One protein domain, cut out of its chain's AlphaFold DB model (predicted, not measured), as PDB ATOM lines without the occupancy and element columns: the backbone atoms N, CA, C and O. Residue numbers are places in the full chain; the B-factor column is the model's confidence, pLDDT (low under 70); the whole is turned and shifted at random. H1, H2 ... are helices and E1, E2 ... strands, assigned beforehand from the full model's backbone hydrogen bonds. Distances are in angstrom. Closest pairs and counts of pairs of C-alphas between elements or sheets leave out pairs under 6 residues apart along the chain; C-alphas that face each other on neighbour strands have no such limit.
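Overview. This is residues 12 to 95 of the 96 residues of the protein "MPN domain-containing protein" of Euryarchaeota archaeon ex4484_162 (UniProt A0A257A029). A small, strongly twisted sheet of three strands has the long helix H1 covering one face, running along the strands; the short helix H2 sits well away from H1 and only grazes the sheet near the edge strand E3. A long stretch with no named element, residues 48 to 71, loops out from the end of E2 and comes back to the start of E3. The printed part has 84 residues, with two named helices and three named strands in the order H1, E1, E2, E3, H2; the sheet runs E2, E1, E3 and is antiparallel throughout. The class is mixed, helices and strands, with under half of the residues, 40, in named elements. The whole is compact, with a radius of gyration of the C-alphas of 12.6 A, and rounded, spanning 32 by 29 by 23 A.

Along the chain. The inner strand E1 is residues 33 to 39, 20.2 A from first to last C-alpha. E2 is residues 42 to 47, 14.7 A, and E3 is residues 72 to 77, 15.0 A. H1 is residues 14 to 27, 20.0 A, and begins with C-alpha 14 at (-154.078, -14.285, 31.088). H2 is residues 88 to 94, 10.1 A, and ends with C-alpha 94 at (-150.674, 8.989, 28.092).

Arrangement. E1 and E2 form a hairpin, antiparallel at 141 degrees, with N 47 and O 35 2.8 A apart and N 39 and O 42 2.9 A apart, within hydrogen-bond range. E1 and E3 are antiparallel at 147 degrees, with N 36 and O 74 within hydrogen-bond range at 2.8 A. H1 is on one face of this sheet, an arrangement of two layers, a helix layer over a sheet layer. Its height over the sheet is 9.2 A. It lies over E2 and E1, and runs along the strands, at 6 degrees to E1 on the local plane. The closest C-alphas of H1 and E2 are those of Cys 16 and Glu 45, 5.4 A apart. H2 only grazes the sheet, with its residues 90 to 94; it is near E3, with 5 pairs of C-alphas within 10 A. H1 and H2 are apart. In H1 and H2 every O i to N i+4 pair is within hydrogen-bond range.

Size, cuts and confidence. The two C-alphas farthest apart are those of Ile 68 and Pro 82, at 35.1 A. The printed part has no cut. The link from E2 to E3, 24 residues, is long, and within it residues 53 to 54 pair with residues 59 to 60, antiparallel. The links from H1 to E1 and from E1 to E2 are tight, and that from E3 to H2 is short. The mean pLDDT of the printed part is 84.0; it is under 70 at residue 51, residues 53 to 59 and residues 94 to 95.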
ATOM      1  N   ILE A  12    -155.862  -9.070  26.531       97.44
ATOM      2  CA  ILE A  12    -154.610  -9.367  27.239       97.44
ATOM      3  C   ILE A  12    -154.508 -10.865  27.510       97.44
ATOM      4  O   ILE A  12    -155.489 -11.502  27.905       97.44
ATOM      5  N   LYS A  13    -153.326 -11.449  27.283       97.94
ATOM      6  CA  LYS A  13    -153.060 -12.837  27.679       97.94
ATOM      7  C   LYS A  13    -153.182 -12.965  29.197       97.94
ATOM      8  O   LYS A  13    -152.633 -12.159  29.944       97.94
ATOM      9  N   LYS A  14    -153.854 -14.024  29.657       97.81
ATOM     10  CA  LYS A  14    -154.078 -14.285  31.088       97.81
ATOM     11  C   LYS A  14    -152.775 -14.294  31.892       97.81
ATOM     12  O   LYS A  14    -152.738 -13.731  32.981       97.81
ATOM     13  N   ASP A  15    -151.720 -14.896  31.354       97.44
ATOM     14  CA  ASP A  15    -150.437 -14.992  32.053       97.44
ATOM     15  C   ASP A  15    -149.689 -13.654  32.087       97.44
ATOM     16  O   ASP A  15    -149.086 -13.330  33.105       97.44
ATOM     17  N   CYS A  16    -149.826 -12.823  31.046       97.06
ATOM     18  CA  CYS A  16    -149.323 -11.447  31.060       97.06
ATOM     19  C   CYS A  16    -150.027 -10.616  32.141       97.06
ATOM     20  O   CYS A  16    -149.374  -9.918  32.911       97.06
ATOM     21  N   LEU A  17    -151.356 -10.727  32.249       96.88
ATOM     22  CA  LEU A  17    -152.111 -10.043  33.300       96.88
ATOM     23  C   LEU A  17    -151.675 -10.505  34.698       96.88
ATOM     24  O   LEU A  17    -151.452  -9.679  35.577       96.88
ATOM     25  N   LYS A  18    -151.515 -11.815  34.909       97.38
ATOM     26  CA  LYS A  18    -151.013 -12.350  36.183       97.38
ATOM     27  C   LYS A  18    -149.615 -11.831  36.509       97.38
ATOM     28  O   LYS A  18    -149.379 -11.449  37.646       97.38
ATOM     29  N   MET A  19    -148.719 -11.786  35.525       95.69
ATOM     30  CA  MET A  19    -147.370 -11.250  35.705       95.69
ATOM     31  C   MET A  19    -147.405  -9.791  36.175       95.69
ATOM     32  O   MET A  19    -146.725  -9.462  37.139       95.69
ATOM     33  N   ILE A  20    -148.238  -8.944  35.560       95.19
ATOM     34  CA  ILE A  20    -148.426  -7.544  35.980       95.19
ATOM     35  C   ILE A  20    -148.906  -7.472  37.433       95.19
ATOM     36  O   ILE A  20    -148.365  -6.699  38.223       95.19
ATOM     37  N   LEU A  21    -149.899  -8.284  37.804       94.94
ATOM     38  CA  LEU A  21    -150.448  -8.294  39.162       94.94
ATOM     39  C   LEU A  21    -149.412  -8.736  40.202       94.94
ATOM     40  O   LEU A  21    -149.295  -8.103  41.248       94.94
ATOM     41  N   GLU A  22    -148.644  -9.788  39.924       95.69
ATOM     42  CA  GLU A  22    -147.599 -10.258  40.840       95.69
ATOM     43  C   GLU A  22    -146.420  -9.276  40.921       95.69
ATOM     44  O   GLU A  22    -145.925  -9.007  42.014       95.69
ATOM     45  N   ALA A  23    -146.023  -8.655  39.807       92.00
ATOM     46  CA  ALA A  23    -144.999  -7.610  39.805       92.00
ATOM     47  C   ALA A  23    -145.441  -6.366  40.596       92.00
ATOM     48  O   ALA A  23    -144.652  -5.794  41.350       92.00
ATOM     49  N   SER A  24    -146.721  -5.997  40.492       91.75
ATOM     50  CA  SER A  24    -147.325  -4.911  41.276       91.75
ATOM     51  C   SER A  24    -147.284  -5.217  42.774       91.75
ATOM     52  O   SER A  24    -146.833  -4.392  43.564       91.75
ATOM     53  N   LYS A  25    -147.670  -6.438  43.175       91.62
ATOM     54  CA  LYS A  25    -147.589  -6.884  44.576       91.62
ATOM     55  C   LYS A  25    -146.154  -6.894  45.092       91.62
ATOM     56  O   LYS A  25    -145.911  -6.458  46.210       91.62
ATOM     57  N   SER A  26    -145.211  -7.371  44.280       91.25
ATOM     58  CA  SER A  26    -143.793  -7.416  44.643       91.25
ATOM     59  C   SER A  26    -143.160  -6.028  44.764       91.25
ATOM     60  O   SER A  26    -142.134  -5.895  45.426       91.25
ATOM     61  N   SER A  27    -143.723  -5.018  44.099       88.19
ATOM     62  CA  SER A  27    -143.207  -3.647  44.132       88.19
ATOM     63  C   SER A  27    -143.773  -2.830  45.292       88.19
ATOM     64  O   SER A  27    -143.159  -1.836  45.679       88.19
ATOM     65  N   TYR A  28    -144.890  -3.269  45.888       86.00
ATOM     66  CA  TYR A  28    -145.523  -2.607  47.027       86.00
ATOM     67  C   TYR A  28    -144.517  -2.345  48.172       86.00
ATOM     68  O   TYR A  28    -143.758  -3.248  48.535       86.00
ATOM     69  N   PRO A  29    -144.499  -1.138  48.777       88.56
ATOM     70  CA  PRO A  29    -145.451  -0.030  48.612       88.56
ATOM     71  C   PRO A  29    -145.154   0.933  47.448       88.56
ATOM     72  O   PRO A  29    -145.861   1.922  47.307       88.56
ATOM     73  N   ARG A  30    -144.136   0.668  46.621       85.81
ATOM     74  CA  ARG A  30    -143.801   1.500  45.453       85.81
ATOM     75  C   ARG A  30    -144.659   1.150  44.240       85.81
ATOM     76  O   ARG A  30    -145.215   0.054  44.147       85.81
ATOM     77  N   GLU A  31    -144.705   2.064  43.276       85.38
ATOM     78  CA  GLU A  31    -145.363   1.831  41.994       85.38
ATOM     79  C   GLU A  31    -144.540   0.894  41.103       85.38
ATOM     80  O   GLU A  31    -143.353   1.102  40.851       85.38
ATOM     81  N   PHE A  32    -145.179  -0.143  40.576       89.25
ATOM     82  CA  PHE A  32    -144.674  -0.901  39.442       89.25
ATOM     83  C   PHE A  32    -144.999  -0.164  38.144       89.25
ATOM     84  O   PHE A  32    -146.090   0.384  38.035       89.25
ATOM     85  N   ALA A  33    -144.114  -0.214  37.147       89.69
ATOM     86  CA  ALA A  33    -144.410   0.279  35.807       89.69
ATOM     87  C   ALA A  33    -143.657  -0.493  34.718       89.69
ATOM     88  O   ALA A  33    -142.514  -0.910  34.907       89.69
ATOM     89  N   ALA A  34    -144.299  -0.672  33.566       90.69
ATOM     90  CA  ALA A  34    -143.736  -1.344  32.399       90.69
ATOM     91  C   ALA A  34    -144.395  -0.857  31.099       90.69
ATOM     92  O   ALA A  34    -145.461  -0.243  31.113       90.69
ATOM     93  N   LEU A  35    -143.777  -1.171  29.959       91.38
ATOM     94  CA  LEU A  35    -144.402  -1.002  28.646       91.38
ATOM     95  C   LEU A  35    -145.154  -2.268  28.233       91.38
ATOM     96  O   LEU A  35    -144.808  -3.370  28.653       91.38
ATOM     97  N   LEU A  36    -146.173  -2.110  27.394       93.56
ATOM     98  CA  LEU A  36    -147.016  -3.188  26.886       93.56
ATOM     99  C   LEU A  36    -146.693  -3.470  25.422       93.56
ATOM    100  O   LEU A  36    -146.763  -2.569  24.581       93.56
ATOM    101  N   ARG A  37    -146.421  -4.740  25.112       93.50
ATOM    102  CA  ARG A  37    -146.315  -5.231  23.737       93.50
ATOM    103  C   ARG A  37    -147.574  -5.988  23.344       93.50
ATOM    104  O   ARG A  37    -148.094  -6.779  24.137       93.50
ATOM    105  N   ALA A  38    -148.025  -5.808  22.107       94.12
ATOM    106  CA  ALA A  38    -149.120  -6.579  21.551       94.12
ATOM    107  C   ALA A  38    -148.829  -7.144  20.159       94.12
ATOM    108  O   ALA A  38    -148.108  -6.559  19.357       94.12
ATOM    109  N   GLU A  39    -149.481  -8.266  19.864       91.88
ATOM    110  CA  GLU A  39    -149.553  -8.867  18.536       91.88
ATOM    111  C   GLU A  39    -151.032  -9.040  18.162       91.88
ATOM    112  O   GLU A  39    -151.807  -9.599  18.945       91.88
ATOM    113  N   LYS A  40    -151.445  -8.558  16.978       90.06
ATOM    114  CA  LYS A  40    -152.811  -8.732  16.437       90.06
ATOM    115  C   LYS A  40    -153.920  -8.342  17.433       90.06
ATOM    116  O   LYS A  40    -154.902  -9.065  17.615       90.06
ATOM    117  N   GLY A  41    -153.744  -7.213  18.124       91.81
ATOM    118  CA  GLY A  41    -154.705  -6.691  19.109       91.81
ATOM    119  C   GLY A  41    -154.717  -7.405  20.469       91.81
ATOM    120  O   GLY A  41    -155.602  -7.149  21.291       91.81
ATOM    121  N   VAL A  42    -153.755  -8.297  20.733       95.19
ATOM    122  CA  VAL A  42    -153.608  -8.999  22.015       95.19
ATOM    123  C   VAL A  42    -152.305  -8.581  22.687       95.19
ATOM    124  O   VAL A  42    -151.233  -8.844  22.159       95.19
ATOM    125  N   ILE A  43    -152.388  -7.983  23.875       96.75
ATOM    126  CA  ILE A  43    -151.245  -7.704  24.748       96.75
ATOM    127  C   ILE A  43    -150.679  -9.038  25.235       96.75
ATOM    128  O   ILE A  43    -151.378  -9.828  25.885       96.75
ATOM    129  N   THR A  44    -149.426  -9.308  24.885       96.44
ATOM    130  CA  THR A  44    -148.785 -10.604  25.123       96.44
ATOM    131  C   THR A  44    -147.756 -10.574  26.234       96.44
ATOM    132  O   THR A  44    -147.562 -11.610  26.870       96.44
ATOM    133  N   GLU A  45    -147.116  -9.430  26.465       93.94
ATOM    134  CA  GLU A  45    -145.983  -9.307  27.378       93.94
ATOM    135  C   GLU A  45    -145.781  -7.873  27.878       93.94
ATOM    136  O   GLU A  45    -146.325  -6.908  27.327       93.94
ATOM    137  N   ILE A  46    -144.956  -7.770  28.920       93.06
ATOM    138  CA  ILE A  46    -144.443  -6.515  29.458       93.06
ATOM    139  C   ILE A  46    -142.972  -6.342  29.088       93.06
ATOM    140  O   ILE A  46    -142.210  -7.308  29.068       93.06
ATOM    141  N   ILE A  47    -142.563  -5.102  28.848       90.19
ATOM    142  CA  ILE A  47    -141.166  -4.736  28.629       90.19
ATOM    143  C   ILE A  47    -140.732  -3.862  29.800       90.19
ATOM    144  O   ILE A  47    -141.289  -2.786  30.034       90.19
ATOM    145  N   LEU A  48    -139.727  -4.336  30.533       86.06
ATOM    146  CA  LEU A  48    -139.058  -3.561  31.568       86.06
ATOM    147  C   LEU A  48    -137.918  -2.782  30.921       86.06
ATOM    148  O   LEU A  48    -136.982  -3.374  30.385       86.06
ATOM    149  N   LEU A  49    -138.004  -1.455  30.970       81.94
ATOM    150  CA  LEU A  49    -136.921  -0.600  30.510       81.94
ATOM    151  C   LEU A  49    -135.833  -0.521  31.591       81.94
ATOM    152  O   LEU A  49    -136.145  -0.169  32.737       81.94
ATOM    153  N   PRO A  50    -134.561  -0.799  31.260       73.75
ATOM    154  CA  PRO A  50    -133.451  -0.513  32.160       73.75
ATOM    155  C   PRO A  50    -133.483   0.951  32.616       73.75
ATOM    156  O   PRO A  50    -133.833   1.846  31.850       73.75
ATOM    157  N   GLY A  51    -133.161   1.201  33.886       67.56
ATOM    158  CA  GLY A  51    -133.181   2.557  34.442       67.56
ATOM    159  C   GLY A  51    -134.576   3.144  34.687       67.56
ATOM    160  O   GLY A  51    -134.663   4.329  35.004       67.56
ATOM    161  N   THR A  52    -135.653   2.352  34.573       73.12
ATOM    162  CA  THR A  52    -136.986   2.763  35.048       73.12
ATOM    163  C   THR A  52    -136.922   3.018  36.551       73.12
ATOM    164  O   THR A  52    -136.555   2.128  37.320       73.12
ATOM    165  N   ILE A  53    -137.261   4.238  36.966       68.62
ATOM    166  CA  ILE A  53    -137.281   4.620  38.379       68.62
ATOM    167  C   ILE A  53    -138.720   4.515  38.871       68.62
ATOM    168  O   ILE A  53    -139.577   5.292  38.454       68.62
ATOM    169  N   SER A  54    -138.954   3.553  39.759       64.88
ATOM    170  CA  SER A  54    -140.211   3.356  40.482       64.88
ATOM    171  C   SER A  54    -140.160   4.090  41.822       64.88
ATOM    172  O   SER A  54    -139.413   3.689  42.716       64.88
ATOM    173  N   GLY A  55    -140.930   5.168  41.957       61.31
ATOM    174  CA  GLY A  55    -141.140   5.890  43.211       61.31
ATOM    175  C   GLY A  55    -142.420   5.461  43.933       61.31
ATOM    176  O   GLY A  55    -143.120   4.545  43.507       61.31
ATOM    177  N   ASP A  56    -142.744   6.147  45.029       58.56
ATOM    178  CA  ASP A  56    -143.961   5.878  45.818       58.56
ATOM    179  C   ASP A  56    -145.258   6.343  45.122       58.56
ATOM    180  O   ASP A  56    -146.349   5.946  45.516       58.56
ATOM    181  N   SER A  57    -145.150   7.220  44.117       56.31
ATOM    182  CA  SER A  57    -146.295   7.859  43.436       56.31
ATOM    183  C   SER A  57    -146.056   8.181  41.958       56.31
ATOM    184  O   SER A  57    -146.862   8.879  41.350       56.31
ATOM    185  N   HIS A  58    -144.896   7.789  41.425       60.03
ATOM    186  CA  HIS A  58    -144.525   8.068  40.044       60.03
ATOM    187  C   HIS A  58    -143.622   6.960  39.507       60.03
ATOM    188  O   HIS A  58    -142.738   6.469  40.219       60.03
ATOM    189  N   ALA A  59    -143.749   6.675  38.214       65.94
ATOM    190  CA  ALA A  59    -142.778   5.907  37.454       65.94
ATOM    191  C   ALA A  59    -142.187   6.746  36.317       65.94
ATOM    192  O   ALA A  59    -142.908   7.375  35.544       65.94
ATOM    193  N   ILE A  60    -140.858   6.749  36.205       72.12
ATOM    194  CA  ILE A  60    -140.145   7.471  35.147       72.12
ATOM    195  C   ILE A  60    -139.597   6.457  34.147       72.12
ATOM    196  O   ILE A  60    -138.657   5.719  34.453       72.12
ATOM    197  N   PHE A  61    -140.167   6.444  32.941       75.94
ATOM    198  CA  PHE A  61    -139.675   5.635  31.830       75.94
ATOM    199  C   PHE A  61    -138.515   6.329  31.114       75.94
ATOM    200  O   PHE A  61    -138.659   7.436  30.594       75.94
ATOM    201  N   GLN A  62    -137.380   5.642  30.994       75.94
ATOM    202  CA  GLN A  62    -136.265   6.091  30.159       75.94
ATOM    203  C   GLN A  62    -136.516   5.706  28.697       75.94
ATOM    204  O   GLN A  62    -135.884   4.798  28.164       75.94
ATOM    205  N   LEU A  63    -137.463   6.385  28.037       71.50
ATOM    206  CA  LEU A  63    -137.894   6.057  26.667       71.50
ATOM    207  C   LEU A  63    -136.751   6.076  25.636       71.50
ATOM    208  O   LEU A  63    -136.845   5.409  24.614       71.50
ATOM    209  N   HIS A  64    -135.651   6.784  25.903       70.94
ATOM    210  CA  HIS A  64    -134.458   6.765  25.050       70.94
ATOM    211  C   HIS A  64    -133.714   5.414  25.059       70.94
ATOM    212  O   HIS A  64    -132.894   5.167  24.180       70.94
ATOM    213  N   MET A  65    -133.987   4.542  26.036       76.38
ATOM    214  CA  MET A  65    -133.484   3.164  26.088       76.38
ATOM    215  C   MET A  65    -134.415   2.169  25.386       76.38
ATOM    216  O   MET A  65    -134.129   0.971  25.366       76.38
ATOM    217  N   LEU A  66    -135.535   2.636  24.829       78.38
ATOM    218  CA  LEU A  66    -136.473   1.787  24.115       78.38
ATOM    219  C   LEU A  66    -135.856   1.339  22.783       78.38
ATOM    220  O   LEU A  66    -135.570   2.193  21.938       78.38
ATOM    221  N   PRO A  67    -135.650   0.028  22.551       74.75
ATOM    222  CA  PRO A  67    -135.284  -0.445  21.223       74.75
ATOM    223  C   PRO A  67    -136.379  -0.077  20.212       74.75
ATOM    224  O   PRO A  67    -137.550   0.051  20.570       74.75
ATOM    225  N   ILE A  68    -136.006   0.081  18.938       79.25
ATOM    226  CA  ILE A  68    -136.980   0.327  17.865       79.25
ATOM    227  C   ILE A  68    -137.911  -0.884  17.780       79.25
ATOM    228  O   ILE A  68    -137.518  -1.951  17.313       79.25
ATOM    229  N   ASP A  69    -139.141  -0.697  18.248       81.38
ATOM    230  CA  ASP A  69    -140.097  -1.775  18.432       81.38
ATOM    231  C   ASP A  69    -141.530  -1.302  18.180       81.38
ATOM    232  O   ASP A  69    -142.183  -0.685  19.023       81.38
ATOM    233  N   PHE A  70    -142.032  -1.604  16.985       82.12
ATOM    234  CA  PHE A  70    -143.358  -1.173  16.541       82.12
ATOM    235  C   PHE A  70    -144.511  -1.950  17.183       82.12
ATOM    236  O   PHE A  70    -145.668  -1.599  16.969       82.12
ATOM    237  N   SER A  71    -144.219  -3.001  17.953       88.88
ATOM    238  CA  SER A  71    -145.246  -3.794  18.637       88.88
ATOM    239  C   SER A  71    -145.593  -3.261  20.030       88.88
ATOM    240  O   SER A  71    -146.434  -3.836  20.722       88.88
ATOM    241  N   ILE A  72    -144.973  -2.152  20.445       90.50
ATOM    242  CA  ILE A  72    -145.274  -1.465  21.701       90.50
ATOM    243  C   ILE A  72    -146.505  -0.587  21.526       90.50
ATOM    244  O   ILE A  72    -146.558   0.283  20.657       90.50
ATOM    245  N   VAL A  73    -147.498  -0.815  22.382       90.88
ATOM    246  CA  VAL A  73    -148.841  -0.237  22.229       90.88
ATOM    247  C   VAL A  73    -149.263   0.659  23.390       90.88
ATOM    248  O   VAL A  73    -150.251   1.375  23.263       90.88
ATOM    249  N   GLY A  74    -148.516   0.663  24.497       89.38
ATOM    250  CA  GLY A  74    -148.802   1.514  25.652       89.38
ATOM    251  C   GLY A  74    -147.929   1.202  26.864       89.38
ATOM    252  O   GLY A  74    -146.910   0.521  26.747       89.38
ATOM    253  N   SER A  75    -148.355   1.686  28.027       90.12
ATOM    254  CA  SER A  75    -147.737   1.452  29.334       90.12
ATOM    255  C   SER A  75    -148.741   0.867  30.326       90.12
ATOM    256  O   SER A  75    -149.949   0.891  30.105       90.12
ATOM    257  N   VAL A  76    -148.226   0.323  31.421       91.19
ATOM    258  CA  VAL A  76    -148.997  -0.107  32.587       91.19
ATOM    259  C   VAL A  76    -148.243   0.291  33.844       91.19
ATOM    260  O   VAL A  76    -147.019   0.163  33.886       91.19
ATOM    261  N   HIS A  77    -148.964   0.717  34.875       90.31
ATOM    262  CA  HIS A  77    -148.413   0.912  36.210       90.31
ATOM    263  C   HIS A  77    -149.410   0.519  37.302       90.31
ATOM    264  O   HIS A  77    -150.586   0.267  37.030       90.31
ATOM    265  N   SER A  78    -148.930   0.423  38.540       89.44
ATOM    266  CA  SER A  78    -149.752   0.124  39.715       89.44
ATOM    267  C   SER A  78    -149.852   1.332  40.636       89.44
ATOM    268  O   SER A  78    -148.823   1.926  40.938       89.44
ATOM    269  N   HIS A  79    -151.028   1.594  41.201       87.50
ATOM    270  CA  HIS A  79    -151.165   2.517  42.329       87.50
ATOM    271  C   HIS A  79    -151.145   1.739  43.658       87.50
ATOM    272  O   HIS A  79    -151.956   0.824  43.824       87.50
ATOM    273  N   PRO A  80    -150.305   2.102  44.647       82.25
ATOM    274  CA  PRO A  80    -150.299   1.521  45.995       82.25
ATOM    275  C   PRO A  80    -151.456   2.070  46.849       82.25
ATOM    276  O   PRO A  80    -151.330   2.312  48.046       82.25
ATOM    277  N   SER A  81    -152.605   2.295  46.214       81.12
ATOM    278  CA  SER A  81    -153.835   2.788  46.815       81.12
ATOM    279  C   SER A  81    -155.013   1.988  46.247       81.12
ATOM    280  O   SER A  81    -154.903   1.421  45.159       81.12
ATOM    281  N   PRO A  82    -156.167   1.949  46.928       78.81
ATOM    282  CA  PRO A  82    -157.354   1.275  46.404       78.81
ATOM    283  C   PRO A  82    -157.982   1.994  45.195       78.81
ATOM    284  O   PRO A  82    -158.948   1.492  44.622       78.81
ATOM    285  N   PHE A  83    -157.470   3.164  44.802       83.81
ATOM    286  CA  PHE A  83    -157.988   3.948  43.689       83.81
ATOM    287  C   PHE A  83    -157.165   3.702  42.422       83.81
ATOM    288  O   PHE A  83    -155.957   3.919  42.407       83.81
ATOM    289  N   ALA A  84    -157.841   3.311  41.342       79.81
ATOM    290  CA  ALA A  84    -157.252   3.133  40.011       79.81
ATOM    291  C   ALA A  84    -157.399   4.385  39.123       79.81
ATOM    292  O   ALA A  84    -157.408   4.286  37.899       79.81
ATOM    293  N   ASN A  85    -157.604   5.554  39.733       83.44
ATOM    294  CA  ASN A  85    -157.775   6.797  38.990       83.44
ATOM    295  C   ASN A  85    -156.401   7.341  38.584       83.44
ATOM    296  O   ASN A  85    -155.560   7.504  39.471       83.44
ATOM    297  N   PRO A  86    -156.190   7.683  37.302       82.44
ATOM    298  CA  PRO A  86    -154.926   8.251  36.863       82.44
ATOM    299  C   PRO A  86    -154.698   9.616  37.519       82.44
ATOM    300  O   PRO A  86    -155.606  10.448  37.632       82.44
ATOM    301  N   SER A  87    -153.461   9.860  37.936       79.50
ATOM    302  CA  SER A  87    -153.000  11.168  38.382       79.50
ATOM    303  C   SER A  87    -152.888  12.147  37.203       79.50
ATOM    304  O   SER A  87    -152.979  11.789  36.026       79.50
ATOM    305  N   LYS A  88    -152.639  13.428  37.500       82.69
ATOM    306  CA  LYS A  88    -152.352  14.421  36.449       82.69
ATOM    307  C   LYS A  88    -151.079  14.082  35.663       82.69
ATOM    308  O   LYS A  88    -151.012  14.416  34.483       82.69
ATOM    309  N   ALA A  89    -150.095  13.453  36.311       77.12
ATOM    310  CA  ALA A  89    -148.857  13.029  35.666       77.12
ATOM    311  C   ALA A  89    -149.122  11.869  34.694       77.12
ATOM    312  O   ALA A  89    -148.679  11.935  33.550       77.12
ATOM    313  N   ASP A  90    -149.943  10.897  35.099       79.94
ATOM    314  CA  ASP A  90    -150.333   9.756  34.258       79.94
ATOM    315  C   ASP A  90    -151.064  10.227  32.997       79.94
ATOM    316  O   ASP A  90    -150.695   9.875  31.879       79.94
ATOM    317  N   LEU A  91    -152.026  11.145  33.156       80.88
ATOM    318  CA  LEU A  91    -152.726  11.755  32.022       80.88
ATOM    319  C   LEU A  91    -151.787  12.534  31.094       80.88
ATOM    320  O   LEU A  91    -152.070  12.645  29.905       80.88
ATOM    321  N   SER A  92    -150.710  13.124  31.613       77.50
ATOM    322  CA  SER A  92    -149.719  13.814  30.783       77.50
ATOM    323  C   SER A  92    -148.820  12.841  30.026       77.50
ATOM    324  O   SER A  92    -148.362  13.187  28.944       77.50
ATOM    325  N   LEU A  93    -148.548  11.665  30.592       71.19
ATOM    326  CA  LEU A  93    -147.734  10.625  29.968       71.19
ATOM    327  C   LEU A  93    -148.503   9.890  28.860       71.19
ATOM    328  O   LEU A  93    -147.927   9.547  27.831       71.19
ATOM    329  N   GLU A  94    -149.804   9.677  29.055       67.94
ATOM    330  CA  GLU A  94    -150.674   8.989  28.092       67.94
ATOM    331  C   GLU A  94    -151.189   9.895  26.966       67.94
ATOM    332  O   GLU A  94    -151.591   9.407  25.904       67.94
ATOM    333  N   LYS A  95    -151.170  11.219  27.163       59.81
ATOM    334  CA  LYS A  95    -151.487  12.187  26.108       59.81
ATOM    335  C   LYS A  95    -150.356  12.226  25.079       59.81
ATOM    336  O   LYS A  95    -149.350  12.902  25.272       59.81
TER     337      LYS A  95